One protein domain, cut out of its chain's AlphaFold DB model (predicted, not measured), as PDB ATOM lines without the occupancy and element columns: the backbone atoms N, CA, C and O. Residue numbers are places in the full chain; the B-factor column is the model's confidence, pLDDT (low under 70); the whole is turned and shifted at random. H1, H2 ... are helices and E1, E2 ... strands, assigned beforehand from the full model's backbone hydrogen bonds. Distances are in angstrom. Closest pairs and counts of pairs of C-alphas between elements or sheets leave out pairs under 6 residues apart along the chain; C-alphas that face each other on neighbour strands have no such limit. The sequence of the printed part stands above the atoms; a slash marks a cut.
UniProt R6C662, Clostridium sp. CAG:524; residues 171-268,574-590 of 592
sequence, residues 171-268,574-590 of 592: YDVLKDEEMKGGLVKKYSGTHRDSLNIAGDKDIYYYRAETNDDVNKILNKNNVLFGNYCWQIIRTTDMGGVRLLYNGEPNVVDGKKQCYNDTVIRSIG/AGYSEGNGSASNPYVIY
ATOM      1  N   TYR A 171     163.258 174.835 115.328       94.94
ATOM      2  CA  TYR A 171     162.784 175.915 116.190       94.94
ATOM      3  C   TYR A 171     163.823 177.035 116.308       94.94
ATOM      4  O   TYR A 171     163.506 178.210 116.113       94.94
ATOM      5  N   ASP A 172     165.078 176.665 116.580       90.94
ATOM      6  CA  ASP A 172     166.165 177.625 116.766       90.94
ATOM      7  C   ASP A 172     166.500 178.347 115.456       90.94
ATOM      8  O   ASP A 172     166.815 179.532 115.480       90.94
ATOM      9  N   VAL A 173     166.325 177.691 114.301       94.25
ATOM     10  CA  VAL A 173     166.439 178.339 112.980       94.25
ATOM     11  C   VAL A 173     165.464 179.513 112.850       94.25
ATOM     12  O   VAL A 173     165.864 180.603 112.436       94.25
ATOM     13  N   LEU A 174     164.192 179.311 113.209       96.94
ATOM     14  CA  LEU A 174     163.174 180.358 113.103       96.94
ATOM     15  C   LEU A 174     163.420 181.475 114.121       96.94
ATOM     16  O   LEU A 174     163.353 182.654 113.769       96.94
ATOM     17  N   LYS A 175     163.756 181.108 115.358       95.38
ATOM     18  CA  LYS A 175     164.114 182.057 116.412       95.38
ATOM     19  C   LYS A 175     165.303 182.938 116.011       95.38
ATOM     20  O   LYS A 175     165.232 184.157 116.138       95.38
ATOM     21  N   ASP A 176     166.367 182.342 115.482       92.62
ATOM     22  CA  ASP A 176     167.557 183.068 115.038       92.62
ATOM     23  C   ASP A 176     167.263 183.999 113.858       92.62
ATOM     24  O   ASP A 176     167.823 185.096 113.781       92.62
ATOM     25  N   GLU A 177     166.414 183.581 112.913       94.38
ATOM     26  CA  GLU A 177     166.008 184.433 111.793       94.38
ATOM     27  C   GLU A 177     165.184 185.639 112.271       94.38
ATOM     28  O   GLU A 177     165.393 186.749 111.775       94.38
ATOM     29  N   GLU A 178     164.302 185.452 113.255       96.19
ATOM     30  CA  GLU A 178     163.542 186.539 113.882       96.19
ATOM     31  C   GLU A 178     164.473 187.539 114.579       96.19
ATOM     32  O   GLU A 178     164.416 188.735 114.281       96.19
ATOM     33  N   MET A 179     165.419 187.052 115.391       92.50
ATOM     34  CA  MET A 179     166.406 187.887 116.089       92.50
ATOM     35  C   MET A 179     167.299 188.692 115.133       92.50
ATOM     36  O   MET A 179     167.763 189.780 115.476       92.50
ATOM     37  N   LYS A 180     167.538 188.176 113.922       94.12
ATOM     38  CA  LYS A 180     168.304 188.853 112.861       94.12
ATOM     39  C   LYS A 180     167.458 189.828 112.032       94.12
ATOM     40  O   LYS A 180     167.974 190.411 111.080       94.12
ATOM     41  N   GLY A 181     166.178 190.014 112.364       89.94
ATOM     42  CA  GLY A 181     165.268 190.904 111.642       89.94
ATOM     43  C   GLY A 181     164.826 190.362 110.280       89.94
ATOM     44  O   GLY A 181     164.507 191.146 109.386       89.94
ATOM     45  N   GLY A 182     164.830 189.037 110.101       92.31
ATOM     46  CA  GLY A 182     164.428 188.371 108.865       92.31
ATOM     47  C   GLY A 182     162.913 188.353 108.616       92.31
ATOM     48  O   GLY A 182     162.137 189.176 109.120       92.31
ATOM     49  N   LEU A 183     162.479 187.381 107.806       93.12
ATOM     50  CA  LEU A 183     161.070 187.214 107.413       93.12
ATOM     51  C   LEU A 183     160.250 186.422 108.440       93.12
ATOM     52  O   LEU A 183     159.031 186.315 108.306       93.12
ATOM     53  N   VAL A 184     160.902 185.889 109.473       95.69
ATOM     54  CA  VAL A 184     160.228 185.270 110.613       95.69
ATOM     55  C   VAL A 184     159.754 186.353 111.579       95.69
ATOM     56  O   VAL A 184     160.441 187.352 111.798       95.69
ATOM     57  N   LYS A 185     158.560 186.163 112.143       95.50
ATOM     58  CA  LYS A 185     157.976 187.007 113.187       95.50
ATOM     59  C   LYS A 185     157.634 186.172 114.411       95.50
ATOM     60  O   LYS A 185     157.235 185.015 114.288       95.50
ATOM     61  N   LYS A 186     157.747 186.794 115.582       96.75
ATOM     62  CA  LYS A 186     157.234 186.252 116.838       96.75
ATOM     63  C   LYS A 186     155.727 186.498 116.932       96.75
ATOM     64  O   LYS A 186     155.249 187.611 116.710       96.75
ATOM     65  N   TYR A 187     154.973 185.452 117.229       95.62
ATOM     66  CA  TYR A 187     153.533 185.500 117.438       95.62
ATOM     67  C   TYR A 187     153.208 185.959 118.864       95.62
ATOM     68  O   TYR A 187     153.886 185.583 119.817       95.62
ATOM     69  N   SER A 188     152.163 186.774 119.006       92.69
ATOM     70  CA  SER A 188     151.738 187.355 120.289       92.69
ATOM     71  C   SER A 188     150.239 187.199 120.565       92.69
ATOM     72  O   SER A 188     149.714 187.841 121.473       92.69
ATOM     73  N   GLY A 189     149.526 186.431 119.737       90.50
ATOM     74  CA  GLY A 189     148.091 186.197 119.887       90.50
ATOM     75  C   GLY A 189     147.772 185.025 120.817       90.50
ATOM     76  O   GLY A 189     148.649 184.456 121.465       90.50
ATOM     77  N   THR A 190     146.496 184.645 120.874       90.12
ATOM     78  CA  THR A 190     146.052 183.503 121.687       90.12
ATOM     79  C   THR A 190     146.385 182.191 120.982       90.12
ATOM     80  O   THR A 190     145.952 181.969 119.852       90.12
ATOM     81  N   HIS A 191     147.093 181.297 121.670       91.00
ATOM     82  CA  HIS A 191     147.472 179.983 121.156       91.00
ATOM     83  C   HIS A 191     147.228 178.874 122.181       91.00
ATOM     84  O   HIS A 191     147.116 179.117 123.387       91.00
ATOM     85  N   ARG A 192     147.132 177.641 121.678       87.50
ATOM     86  CA  ARG A 192     147.282 176.414 122.465       87.50
ATOM     87  C   ARG A 192     147.585 175.253 121.522       87.50
ATOM     88  O   ARG A 192     146.661 174.732 120.896       87.50
ATOM     89  N   ASP A 193     148.847 174.840 121.446       89.44
ATOM     90  CA  ASP A 193     149.249 173.696 120.616       89.44
ATOM     91  C   ASP A 193     149.195 172.358 121.359       89.44
ATOM     92  O   ASP A 193     149.109 171.313 120.719       89.44
ATOM     93  N   SER A 194     149.167 172.369 122.690       85.81
ATOM     94  CA  SER A 194     149.038 171.160 123.504       85.81
ATOM     95  C   SER A 194     147.604 170.939 124.012       85.81
ATOM     96  O   SER A 194     146.797 171.864 124.152       85.81
ATOM     97  N   LEU A 195     147.265 169.698 124.368       83.25
ATOM     98  CA  LEU A 195     145.942 169.403 124.924       83.25
ATOM     99  C   LEU A 195     145.767 169.924 126.363       83.25
ATOM    100  O   LEU A 195     144.751 170.555 126.678       83.25
ATOM    101  N   ASN A 196     146.747 169.641 127.231       69.75
ATOM    102  CA  ASN A 196     146.590 169.694 128.691       69.75
ATOM    103  C   ASN A 196     147.375 170.819 129.387       69.75
ATOM    104  O   ASN A 196     146.917 171.309 130.418       69.75
ATOM    105  N   ILE A 197     148.537 171.231 128.867       66.94
ATOM    106  CA  ILE A 197     149.447 172.175 129.545       66.94
ATOM    107  C   ILE A 197     149.943 173.200 128.536       66.94
ATOM    108  O   ILE A 197     150.672 172.828 127.624       66.94
ATOM    109  N   ALA A 198     149.583 174.474 128.697       67.81
ATOM    110  CA  ALA A 198     150.110 175.527 127.829       67.81
ATOM    111  C   ALA A 198     151.646 175.469 127.806       67.81
ATOM    112  O   ALA A 198     152.270 175.433 128.868       67.81
ATOM    113  N   GLY A 199     152.219 175.398 126.607       77.38
ATOM    114  CA  GLY A 199     153.662 175.392 126.443       77.38
ATOM    115  C   GLY A 199     154.285 176.740 126.822       77.38
ATOM    116  O   GLY A 199     153.595 177.759 126.901       77.38
ATOM    117  N   ASP A 200     155.583 176.730 127.118       84.44
ATOM    118  CA  ASP A 200     156.350 177.896 127.570       84.44
ATOM    119  C   ASP A 200     157.252 178.491 126.476       84.44
ATOM    120  O   ASP A 200     157.964 179.470 126.718       84.44
ATOM    121  N   LYS A 201     157.234 177.905 125.273       91.25
ATOM    122  CA  LYS A 201     158.025 178.355 124.131       91.25
ATOM    123  C   LYS A 201     157.294 179.440 123.355       91.25
ATOM    124  O   LYS A 201     156.070 179.463 123.249       91.25
ATOM    125  N   ASP A 202     158.086 180.327 122.770       95.75
ATOM    126  CA  ASP A 202     157.584 181.342 121.857       95.75
ATOM    127  C   ASP A 202     157.205 180.710 120.510       95.75
ATOM    128  O   ASP A 202     157.875 179.805 120.007       95.75
ATOM    129  N   ILE A 203     156.153 181.235 119.883       97.00
ATOM    130  CA  ILE A 203     155.746 180.814 118.543       97.00
ATOM    131  C   ILE A 203     156.361 181.755 117.503       97.00
ATOM    132  O   ILE A 203     156.178 182.970 117.562       97.00
ATOM    133  N   TYR A 204     157.046 181.187 116.516       97.38
ATOM    134  CA  TYR A 204     157.669 181.885 115.397       97.38
ATOM    135  C   TYR A 204     157.065 181.403 114.081       97.38
ATOM    136  O   TYR A 204     156.792 180.216 113.926       97.38
ATOM    137  N   TYR A 205     156.863 182.297 113.118       95.06
ATOM    138  CA  TYR A 205     156.253 181.962 111.829       95.06
ATOM    139  C   TYR A 205     156.818 182.815 110.694       95.06
ATOM    140  O   TYR A 205     157.234 183.955 110.912       95.06
ATOM    141  N   TYR A 206     156.820 182.274 109.477       91.69
ATOM    142  CA  TYR A 206     157.179 183.037 108.281       91.69
ATOM    143  C   TYR A 206     156.058 183.994 107.883       91.69
ATOM    144  O   TYR A 206     154.887 183.624 107.904       91.69
ATOM    145  N   ARG A 207     156.414 185.209 107.456       88.81
ATOM    146  CA  ARG A 207     155.452 186.209 106.985       88.81
ATOM    147  C   ARG A 207     155.966 186.912 105.734       88.81
ATOM    148  O   ARG A 207     157.047 187.495 105.757       88.81
ATOM    149  N   ALA A 208     155.171 186.887 104.666       85.31
ATOM    150  CA  ALA A 208     155.468 187.580 103.417       85.31
ATOM    151  C   ALA A 208     154.645 188.871 103.300       85.31
ATOM    152  O   ALA A 208     153.417 188.830 103.358       85.31
ATOM    153  N   GLU A 209     155.295 190.017 103.087       84.19
ATOM    154  CA  GLU A 209     154.601 191.282 102.792       84.19
ATOM    155  C   GLU A 209     154.613 191.579 101.281       84.19
ATOM    156  O   GLU A 209     153.699 192.210 100.750       84.19
ATOM    157  N   THR A 210     155.612 191.064 100.562       84.00
ATOM    158  CA  THR A 210     155.803 191.253  99.119       84.00
ATOM    159  C   THR A 210     155.938 189.919  98.374       84.00
ATOM    160  O   THR A 210     156.176 188.872  98.973       84.00
ATOM    161  N   ASN A 211     155.815 189.936  97.040       80.31
ATOM    162  CA  ASN A 211     156.094 188.749  96.212       80.31
ATOM    163  C   ASN A 211     157.579 188.336  96.260       80.31
ATOM    164  O   ASN A 211     157.905 187.168  96.076       80.31
ATOM    165  N   ASP A 212     158.483 189.277  96.534       85.38
ATOM    166  CA  ASP A 212     159.898 188.970  96.743       85.38
ATOM    167  C   ASP A 212     160.111 188.189  98.053       85.38
ATOM    168  O   ASP A 212     160.853 187.207  98.081       85.38
ATOM    169  N   ASP A 213     159.380 188.546  99.116       88.00
ATOM    170  CA  ASP A 213     159.392 187.784 100.370       88.00
ATOM    171  C   ASP A 213     158.887 186.351 100.168       88.00
ATOM    172  O   ASP A 213     159.466 185.423 100.727       88.00
ATOM    173  N   VAL A 214     157.859 186.155  99.331       82.88
ATOM    174  CA  VAL A 214     157.363 184.819  98.954       82.88
ATOM    175  C   VAL A 214     158.495 183.977  98.364       82.88
ATOM    176  O   VAL A 214     158.772 182.889  98.866       82.88
ATOM    177  N   ASN A 215     159.200 184.493  97.355       83.69
ATOM    178  CA  ASN A 215     160.307 183.778  96.716       83.69
ATOM    179  C   ASN A 215     161.451 183.483  97.699       83.69
ATOM    180  O   ASN A 215     162.023 182.391  97.686       83.69
ATOM    181  N   LYS A 216     161.757 184.430  98.593       89.25
ATOM    182  CA  LYS A 216     162.758 184.243  99.652       89.25
ATOM    183  C   LYS A 216     162.355 183.153 100.639       89.25
ATOM    184  O   LYS A 216     163.216 182.361 101.012       89.25
ATOM    185  N   ILE A 217     161.091 183.112 101.066       89.44
ATOM    186  CA  ILE A 217     160.565 182.095 101.990       89.44
ATOM    187  C   ILE A 217     160.597 180.715 101.332       89.44
ATOM    188  O   ILE A 217     161.137 179.776 101.918       89.44
ATOM    189  N   LEU A 218     160.120 180.611 100.085       85.56
ATOM    190  CA  LEU A 218     160.136 179.370  99.304       85.56
ATOM    191  C   LEU A 218     161.542 178.777  99.135       85.56
ATOM    192  O   LEU A 218     161.667 177.575  98.914       85.56
ATOM    193  N   ASN A 219     162.598 179.587  99.263       87.31
ATOM    194  CA  ASN A 219     163.990 179.148  99.174       87.31
ATOM    195  C   ASN A 219     164.721 179.075 100.530       87.31
ATOM    196  O   ASN A 219     165.951 179.119 100.563       87.31
ATOM    197  N   LYS A 220     163.998 178.975 101.650       90.25
ATOM    198  CA  LYS A 220     164.601 178.752 102.981       90.25
ATOM    199  C   LYS A 220     163.774 177.882 103.929       90.25
ATOM    200  O   LYS A 220     164.273 177.498 104.982       90.25
ATOM    201  N   ASN A 221     162.521 177.584 103.589       92.75
ATOM    202  CA  ASN A 221     161.607 176.856 104.465       92.75
ATOM    203  C   ASN A 221     161.465 175.363 104.123       92.75
ATOM    204  O   ASN A 221     160.503 174.745 104.573       92.75
ATOM    205  N   ASN A 222     162.374 174.779 103.333       93.75
ATOM    206  CA  ASN A 222     162.252 173.401 102.854       93.75
ATOM    207  C   ASN A 222     162.919 172.400 103.795       93.75
ATOM    208  O   ASN A 222     164.064 172.580 104.215       93.75
ATOM    209  N   VAL A 223     162.214 171.306 104.061       96.25
ATOM    210  CA  VAL A 223     162.652 170.227 104.949       96.25
ATOM    211  C   VAL A 223     162.496 168.895 104.223       96.25
ATOM    212  O   VAL A 223     161.467 168.646 103.598       96.25
ATOM    213  N   LEU A 224     163.503 168.032 104.318       95.25
ATOM    214  CA  LEU A 224     163.463 166.650 103.861       95.25
ATOM    215  C   LEU A 224     163.313 165.736 105.080       95.25
ATOM    216  O   LEU A 224     164.217 165.634 105.909       95.25
ATOM    217  N   PHE A 225     162.169 165.062 105.180       95.88
ATOM    218  CA  PHE A 225     161.845 164.181 106.299       95.88
ATOM    219  C   PHE A 225     160.972 163.019 105.830       95.88
ATOM    220  O   PHE A 225     160.010 163.220 105.087       95.88
ATOM    221  N   GLY A 226     161.327 161.797 106.234       91.38
ATOM    222  CA  GLY A 226     160.590 160.591 105.854       91.38
ATOM    223  C   GLY A 226     160.550 160.329 104.347       91.38
ATOM    224  O   GLY A 226     159.571 159.798 103.847       91.38
ATOM    225  N   ASN A 227     161.587 160.742 103.606       90.06
ATOM    226  CA  ASN A 227     161.622 160.726 102.137       90.06
ATOM    227  C   ASN A 227     160.587 161.639 101.445       90.06
ATOM    228  O   ASN A 227     160.352 161.496 100.248       90.06
ATOM    229  N   TYR A 228     160.026 162.612 102.161       94.06
ATOM    230  CA  TYR A 228     159.134 163.625 101.607       94.06
ATOM    231  C   TYR A 228     159.686 165.028 101.827       94.06
ATOM    232  O   TYR A 228     160.419 165.295 102.785       94.06
ATOM    233  N   CYS A 229     159.319 165.927 100.924       93.69
ATOM    234  CA  CYS A 229     159.558 167.348 101.066       93.69
ATOM    235  C   CYS A 229     158.432 167.986 101.870       93.69
ATOM    236  O   CYS A 229     157.253 167.714 101.645       93.69
ATOM    237  N   TRP A 230     158.802 168.891 102.766       94.50
ATOM    238  CA  TRP A 230     157.895 169.641 103.621       94.50
ATOM    239  C   TRP A 230     158.265 171.119 103.628       94.50
ATOM    240  O   TRP A 230     159.397 171.488 103.306       94.50
ATOM    241  N   GLN A 231     157.312 171.959 104.019       92.62
ATOM    242  CA  GLN A 231     157.526 173.380 104.248       92.62
ATOM    243  C   GLN A 231     157.224 173.772 105.680       92.62
ATOM    244  O   GLN A 231     156.191 173.394 106.231       92.62
ATOM    245  N   ILE A 232     158.115 174.570 106.254       94.94
ATOM    246  CA  ILE A 232     157.933 175.129 107.589       94.94
ATOM    247  C   ILE A 232     156.855 176.212 107.544       94.94
ATOM    248  O   ILE A 232     156.946 177.155 106.752       94.94
ATOM    249  N   ILE A 233     155.856 176.078 108.417       92.44
ATOM    250  CA  ILE A 233     154.770 177.049 108.599       92.44
ATOM    251  C   ILE A 233     155.047 177.927 109.821       92.44
ATOM    252  O   ILE A 233     155.106 179.152 109.715       92.44
ATOM    253  N   ARG A 234     155.238 177.291 110.982       95.38
ATOM    254  CA  ARG A 234     155.470 177.947 112.274       95.38
ATOM    255  C   ARG A 234     156.043 176.977 113.307       95.38
ATOM    256  O   ARG A 234     156.031 175.768 113.082       95.38
ATOM    257  N   THR A 235     156.472 177.477 114.455       97.19
ATOM    258  CA  THR A 235     156.730 176.659 115.649       97.19
ATOM    259  C   THR A 235     155.464 176.476 116.503       97.19
ATOM    260  O   THR A 235     154.433 177.116 116.253       97.19
ATOM    261  N   THR A 236     155.518 175.572 117.482       95.44
ATOM    262  CA  THR A 236     154.489 175.372 118.517       95.44
ATOM    263  C   THR A 236     154.932 175.950 119.857       95.44
ATOM    264  O   THR A 236     156.123 176.172 120.083       95.44
ATOM    265  N   ASP A 237     153.979 176.158 120.770       91.81
ATOM    266  CA  ASP A 237     154.278 176.562 122.154       91.81
ATOM    267  C   ASP A 237     155.042 175.491 122.966       91.81
ATOM    268  O   ASP A 237     155.569 175.784 124.038       91.81
ATOM    269  N   MET A 238     155.182 174.277 122.430       89.06
ATOM    270  CA  MET A 238     156.003 173.190 122.977       89.06
ATOM    271  C   MET A 238     157.420 173.130 122.376       89.06
ATOM    272  O   MET A 238     158.267 172.385 122.864       89.06
ATOM    273  N   GLY A 239     157.706 173.931 121.345       90.62
ATOM    274  CA  GLY A 239     158.994 173.957 120.649       90.62
ATOM    275  C   GLY A 239     159.045 173.107 119.376       90.62
ATOM    276  O   GLY A 239     160.014 173.206 118.627       90.62
ATOM    277  N   GLY A 240     158.014 172.315 119.082       94.69
ATOM    278  CA  GLY A 240     157.891 171.609 117.810       94.69
ATOM    279  C   GLY A 240     157.734 172.548 116.607       94.69
ATOM    280  O   GLY A 240     157.532 173.758 116.740       94.69
ATOM    281  N   VAL A 241     157.814 171.991 115.396       97.56
ATOM    282  CA  VAL A 241     157.707 172.741 114.134       97.56
ATOM    283  C   VAL A 241     156.620 172.159 113.241       97.56
ATOM    284  O   VAL A 241     156.653 170.994 112.851       97.56
ATOM    285  N   ARG A 242     155.655 173.007 112.884       97.06
ATOM    286  CA  ARG A 242     154.557 172.722 111.963       97.06
ATOM    287  C   ARG A 242     155.074 172.634 110.531       97.06
ATOM    288  O   ARG A 242     155.516 173.637 109.965       97.06
ATOM    289  N   LEU A 243     154.970 171.445 109.943       96.50
ATOM    290  CA  LEU A 243     155.418 171.134 108.592       96.50
ATOM    291  C   LEU A 243     154.225 170.787 107.697       96.50
ATOM    292  O   LEU A 243     153.450 169.878 108.001       96.50
ATOM    293  N   LEU A 244     154.094 171.486 106.572       94.31
ATOM    294  CA  LEU A 244     153.093 171.210 105.546       94.31
ATOM    295  C   LEU A 244     153.716 170.384 104.419       94.31
ATOM    296  O   LEU A 244     154.764 170.750 103.888       94.31
ATOM    297  N   TYR A 245     153.063 169.288 104.039       93.62
ATOM    298  CA  TYR A 245     153.525 168.404 102.970       93.62
ATOM    299  C   TYR A 245     153.769 169.172 101.671       93.62
ATOM    300  O   TYR A 245     152.976 170.030 101.293       93.62
ATOM    301  N   ASN A 246     154.848 168.855 100.964       89.44
ATOM    302  CA  ASN A 246     155.283 169.594  99.784       89.44
ATOM    303  C   ASN A 246     155.736 168.689  98.625       89.44
ATOM    304  O   ASN A 246     156.441 169.145  97.724       89.44
ATOM    305  N   GLY A 247     155.295 167.429  98.622       89.00
ATOM    306  CA  GLY A 247     155.562 166.466  97.554       89.00
ATOM    307  C   GLY A 247     156.746 165.542  97.827       89.00
ATOM    308  O   GLY A 247     157.360 165.560  98.894       89.00
ATOM    309  N   GLU A 248     157.060 164.721  96.833       89.88
ATOM    310  CA  GLU A 248     158.237 163.856  96.837       89.88
ATOM    311  C   GLU A 248     159.488 164.637  96.392       89.88
ATOM    312  O   GLU A 248     159.380 165.562  95.579       89.88
ATOM    313  N   PRO A 249     160.679 164.302  96.918       90.25
ATOM    314  CA  PRO A 249     161.923 164.933  96.505       90.25
ATOM    315  C   PRO A 249     162.322 164.501  95.092       90.25
ATOM    316  O   PRO A 249     162.225 163.331  94.726       90.25
ATOM    317  N   ASN A 250     162.886 165.434  94.333       88.12
ATOM    318  CA  ASN A 250     163.584 165.127  93.089       88.12
ATOM    319  C   ASN A 250     165.032 164.726  93.387       88.12
ATOM    320  O   ASN A 250     165.631 165.230  94.337       88.12
ATOM    321  N   VAL A 251     165.612 163.849  92.566       86.50
ATOM    322  CA  VAL A 251     167.031 163.482  92.669       86.50
ATOM    323  C   VAL A 251     167.803 164.161  91.547       86.50
ATOM    324  O   VAL A 251     167.580 163.868  90.375       86.50
ATOM    325  N   VAL A 252     168.721 165.053  91.912       83.06
ATOM    326  CA  VAL A 252     169.625 165.753  90.989       83.06
ATOM    327  C   VAL A 252     171.049 165.485  91.458       83.06
ATOM    328  O   VAL A 252     171.362 165.703  92.629       83.06
ATOM    329  N   ASP A 253     171.890 164.938  90.580       82.06
ATOM    330  CA  ASP A 253     173.281 164.561  90.884       82.06
ATOM    331  C   ASP A 253     173.425 163.691  92.150       82.06
ATOM    332  O   ASP A 253     174.317 163.876  92.977       82.06
ATOM    333  N   GLY A 254     172.490 162.753  92.340       80.56
ATOM    334  CA  GLY A 254     172.463 161.850  93.496       80.56
ATOM    335  C   GLY A 254     172.003 162.492  94.811       80.56
ATOM    336  O   GLY A 254     171.954 161.804  95.830       80.56
ATOM    337  N   LYS A 255     171.622 163.776  94.811       83.56
ATOM    338  CA  LYS A 255     171.114 164.497  95.987       83.56
ATOM    339  C   LYS A 255     169.611 164.723  95.892       83.56
ATOM    340  O   LYS A 255     169.092 165.086  94.839       83.56
ATOM    341  N   LYS A 256     168.913 164.529  97.014       89.12
ATOM    342  CA  LYS A 256     167.476 164.804  97.132       89.12
ATOM    343  C   LYS A 256     167.242 166.299  97.319       89.12
ATOM    344  O   LYS A 256     167.829 166.914  98.204       89.12
ATOM    345  N   GLN A 257     166.371 166.862  96.494       89.38
ATOM    346  CA  GLN A 257     166.043 168.282  96.452       89.38
ATOM    347  C   GLN A 257     164.525 168.472  96.442       89.38
ATOM    348  O   GLN A 257     163.788 167.702  95.829       89.38
ATOM    349  N   CYS A 258     164.056 169.552  97.054       88.50
ATOM    350  CA  CYS A 258     162.657 169.968  97.080       88.50
ATOM    351  C   CYS A 258     162.341 170.997  95.974       88.50
ATOM    352  O   CYS A 258     161.720 172.029  96.227       88.50
ATOM    353  N   TYR A 259     162.786 170.716  94.739       73.38
ATOM    354  CA  TYR A 259     162.629 171.586  93.558       73.38
ATOM    355  C   TYR A 259     161.208 171.573  92.951       73.38
ATOM    356  O   TYR A 259     160.421 170.664  93.228       73.38
ATOM    357  N   ASN A 260     160.847 172.599  92.162       61.53
ATOM    358  CA  ASN A 260     159.459 173.059  92.037       61.53
ATOM    359  C   ASN A 260     158.944 173.533  90.666       61.53
ATOM    360  O   ASN A 260     158.280 174.563  90.609       61.53
ATOM    361  N   ASP A 261     159.114 172.752  89.598       55.44
ATOM    362  CA  ASP A 261     158.602 173.205  88.291       55.44
ATOM    363  C   ASP A 261     157.423 172.399  87.713       55.44
ATOM    364  O   ASP A 261     156.719 172.920  86.853       55.44
ATOM    365  N   THR A 262     157.129 171.172  88.174       52.00
ATOM    366  CA  THR A 262     156.138 170.313  87.470       52.00
ATOM    367  C   THR A 262     155.332 169.314  88.321       52.00
ATOM    368  O   THR A 262     154.536 168.558  87.766       52.00
ATOM    369  N   VAL A 263     155.478 169.282  89.653       58.97
ATOM    370  CA  VAL A 263     154.921 168.193  90.491       58.97
ATOM    371  C   VAL A 263     153.692 168.628  91.301       58.97
ATOM    372  O   VAL A 263     153.670 169.702  91.900       58.97
ATOM    373  N   ILE A 264     152.678 167.757  91.369       65.38
ATOM    374  CA  ILE A 264     151.517 167.875  92.264       65.38
ATOM    375  C   ILE A 264     152.000 167.823  93.729       65.38
ATOM    376  O   ILE A 264     152.405 166.772  94.218       65.38
ATOM    377  N   ARG A 265     151.929 168.945  94.460       80.75
ATOM    378  CA  ARG A 265     152.417 169.086  95.858       80.75
ATOM    379  C   ARG A 265     151.395 168.664  96.906       80.75
ATOM    380  O   ARG A 265     151.175 169.348  97.904       80.75
ATOM    381  N   SER A 266     150.720 167.561  96.636       88.25
ATOM    382  CA  SER A 266     149.657 167.009  97.471       88.25
ATOM    383  C   SER A 266     149.754 165.491  97.450       88.25
ATOM    384  O   SER A 266     150.400 164.927  96.570       88.25
ATOM    385  N   ILE A 267     149.073 164.828  98.374       92.69
ATOM    386  CA  ILE A 267     148.971 163.363  98.375       92.69
ATOM    387  C   ILE A 267     147.826 162.867  97.475       92.69
ATOM    388  O   ILE A 267     147.374 161.737  97.620       92.69
ATOM    389  N   GLY A 268     147.308 163.721  96.585       92.19
ATOM    390  CA  GLY A 268     146.140 163.466  95.746       92.19
ATOM    391  C   GLY A 268     144.947 164.352  96.107       92.19
ATOM    392  O   GLY A 268     145.083 165.370  96.794       92.19
ATOM    393  N   ALA A 574     163.820 166.493 117.353       83.94
ATOM    394  CA  ALA A 574     164.121 166.019 116.010       83.94
ATOM    395  C   ALA A 574     164.884 167.104 115.231       83.94
ATOM    396  O   ALA A 574     164.323 167.853 114.429       83.94
ATOM    397  N   GLY A 575     166.189 167.195 115.492       82.75
ATOM    398  CA  GLY A 575     167.080 168.123 114.796       82.75
ATOM    399  C   GLY A 575     167.420 167.707 113.356       82.75
ATOM    400  O   GLY A 575     167.147 166.587 112.909       82.75
ATOM    401  N   TYR A 576     168.048 168.623 112.616       86.56
ATOM    402  CA  TYR A 576     168.509 168.374 111.244       86.56
ATOM    403  C   TYR A 576     170.026 168.138 111.172       86.56
ATOM    404  O   TYR A 576     170.809 168.768 111.886       86.56
ATOM    405  N   SER A 577     170.459 167.236 110.289       82.94
ATOM    406  CA  SER A 577     171.870 166.865 110.120       82.94
ATOM    407  C   SER A 577     172.626 167.772 109.151       82.94
ATOM    408  O   SER A 577     173.816 168.024 109.337       82.94
ATOM    409  N   GLU A 578     171.943 168.256 108.116       83.44
ATOM    410  CA  GLU A 578     172.505 169.096 107.056       83.44
ATOM    411  C   GLU A 578     171.411 169.926 106.372       83.44
ATOM    412  O   GLU A 578     170.227 169.784 106.679       83.44
ATOM    413  N   GLY A 579     171.815 170.792 105.442       87.44
ATOM    414  CA  GLY A 579     170.909 171.673 104.711       87.44
ATOM    415  C   GLY A 579     170.902 173.109 105.219       87.44
ATOM    416  O   GLY A 579     171.375 173.417 106.312       87.44
ATOM    417  N   ASN A 580     170.378 174.005 104.388       86.94
ATOM    418  CA  ASN A 580     170.166 175.418 104.722       86.94
ATOM    419  C   ASN A 580     168.721 175.873 104.447       86.94
ATOM    420  O   ASN A 580     168.439 177.070 104.434       86.94
ATOM    421  N   GLY A 581     167.826 174.918 104.185       91.50
ATOM    422  CA  GLY A 581     166.412 175.162 103.921       91.50
ATOM    423  C   GLY A 581     166.085 175.591 102.491       91.50
ATOM    424  O   GLY A 581     164.904 175.755 102.163       91.50
ATOM    425  N   SER A 582     167.082 175.761 101.619       91.12
ATOM    426  CA  SER A 582     166.832 176.033 100.204       91.12
ATOM    427  C   SER A 582     166.178 174.838  99.519       91.12
ATOM    428  O   SER A 582     166.278 173.702  99.978       91.12
ATOM    429  N   ALA A 583     165.510 175.075  98.390       88.31
ATOM    430  CA  ALA A 583     164.889 173.983  97.644       88.31
ATOM    431  C   ALA A 583     165.931 172.956  97.156       88.31
ATOM    432  O   ALA A 583     165.649 171.763  97.114       88.31
ATOM    433  N   SER A 584     167.148 173.398  96.825       88.62
ATOM    434  CA  SER A 584     168.248 172.527  96.390       88.62
ATOM    435  C   SER A 584     169.055 171.914  97.540       88.62
ATOM    436  O   SER A 584     169.786 170.951  97.317       88.62
ATOM    437  N   ASN A 585     168.937 172.454  98.754       91.50
ATOM    438  CA  ASN A 585     169.627 171.979  99.950       91.50
ATOM    439  C   ASN A 585     168.700 172.077 101.183       91.50
ATOM    440  O   ASN A 585     168.946 172.889 102.087       91.50
ATOM    441  N   PRO A 586     167.602 171.294 101.203       94.62
ATOM    442  CA  PRO A 586     166.609 171.352 102.270       94.62
ATOM    443  C   PRO A 586     167.218 170.902 103.599       94.62
ATOM    444  O   PRO A 586     168.181 170.139 103.609       94.62
ATOM    445  N   TYR A 587     166.641 171.328 104.723       94.75
ATOM    446  CA  TYR A 587     167.030 170.785 106.026       94.75
ATOM    447  C   TYR A 587     166.712 169.291 106.078       94.75
ATOM    448  O   TYR A 587     165.547 168.906 105.985       94.75
ATOM    449  N   VAL A 588     167.728 168.445 106.211       93.12
ATOM    450  CA  VAL A 588     167.559 166.989 106.263       93.12
ATOM    451  C   VAL A 588     167.398 166.572 107.713       93.12
ATOM    452  O   VAL A 588     168.337 166.684 108.502       93.12
ATOM    453  N   ILE A 589     166.204 166.106 108.076       92.44
ATOM    454  CA  ILE A 589     165.929 165.656 109.440       92.44
ATOM    455  C   ILE A 589     166.655 164.348 109.706       92.44
ATOM    456  O   ILE A 589     166.604 163.405 108.909       92.44
ATOM    457  N   TYR A 590     167.303 164.289 110.863       79.81
ATOM    458  CA  TYR A 590     167.971 163.086 111.299       79.81
ATOM    459  C   TYR A 590     166.950 161.997 111.635       79.81
ATOM    460  O   TYR A 590     166.116 162.153 112.525       79.81
TER     461      TYR A 590
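What this domain is: This is residues 171 to 268 and 574 to 590 of the 592 residues of a protein of Clostridium sp. CAG:524 (UniProt R6C662). A strongly twisted sheet of five strands, E5 E4 E3 E9 E8, makes the body, and a small hairpin of E1 and E2 sits by its strand E4, with H1 packed on that hairpin. The loop of residues 187 to 203 reaches out at one end of the longest axis, and a second small hairpin, E6 and E7, lies at the other. The printed part has 115 residues, with two named helices and nine named strands in the order H1 E1 E2 H2 E3 E4 E5 E6 E7 E8 E9. The large sheet is mixed, the two small ones are antiparallel, and the class is mixed, helices and strands, though under half of the residues are in named elements. The whole is compact, with a radius of gyration of the C-alphas of 14.7 A and spans of 44 by 32 by 29 A.

How they stand to each other: Start at H1, residues 171 to 179, and go on to E1, residues 184 to 186; their closest C-alphas, those of Glu 178 and Val 184, are 4.8 A apart. E1 forms an antiparallel hairpin with E2, residues 204 to 206, where N 185 and O 205 are 2.9 A apart, within hydrogen-bond range. H2, residues 211 to 218, is apart from H1; in both helices every O i to N i+4 pair is within hydrogen-bond range. Next comes a meander, each strand the antiparallel neighbour of the one before: E3, residues 222 to 225, E4, residues 228 to 235, and E5, residues 241 to 245. Look for N 230 and O 223 at 2.8 A between E3 and E4, and for N 242 and O 234 at 2.8 A between E4 and E5. E4 bends by 53 degrees at residue 232. The closest C-alphas of E2 and E4, those of Tyr 205 and Arg 234, are 4.1 A apart. H1 only grazes the large sheet, with its residues 171 to 175, and H2 is only just not on it, with 4 pairs of C-alphas within 10 A. The hairpin of E6, residues 250 to 252, and E7, residues 255 to 257, shows N 257 and O 250 at 2.8 A; E7 and E3 are only just apart, their closest C-alphas being 8.0 A from each other. Past the cut, E8, residues 576 to 578, and E9, residues 587 to 589, form an antiparallel hairpin, with N 577 and O 588 at 2.8 A. E9 is parallel to E3, at 19 degrees between their directions, with N 224 and O 587 at 2.8 A.

Where its parts are: Find C-alpha 171 at (162.784, 175.915, 116.190); from there H1 runs 12.5 A to C-alpha 179. E1 and E2 have three residues each, and H2, from Asn 211 to Leu 218, measures 10.7 A. E3 measures 9.9 A. E4, the longest strand, runs 19.3 A from C-alpha 228 at (159.134, 163.625, 101.607) to C-alpha 235, and E5 measures 12.7 A. E6, E7, E8 and E9 have three residues each; E9 ends with C-alpha 589 at (165.929, 165.656, 109.440).

The domain as a whole: The two C-alphas farthest apart are those of Asn 196 and Asp 253, at 46.6 A. Residues 269 to 573 are not printed, and C-alphas 268 and 574 are 27.2 A apart across the cut. The link from E1 to E2 is long, with 17 residues, and that from E8 to E9 is short, with 8. The mean pLDDT of the printed part is 88.3; look at residues 196 to 198 and 260 to 264 for values under 70, where the model's confidence is low.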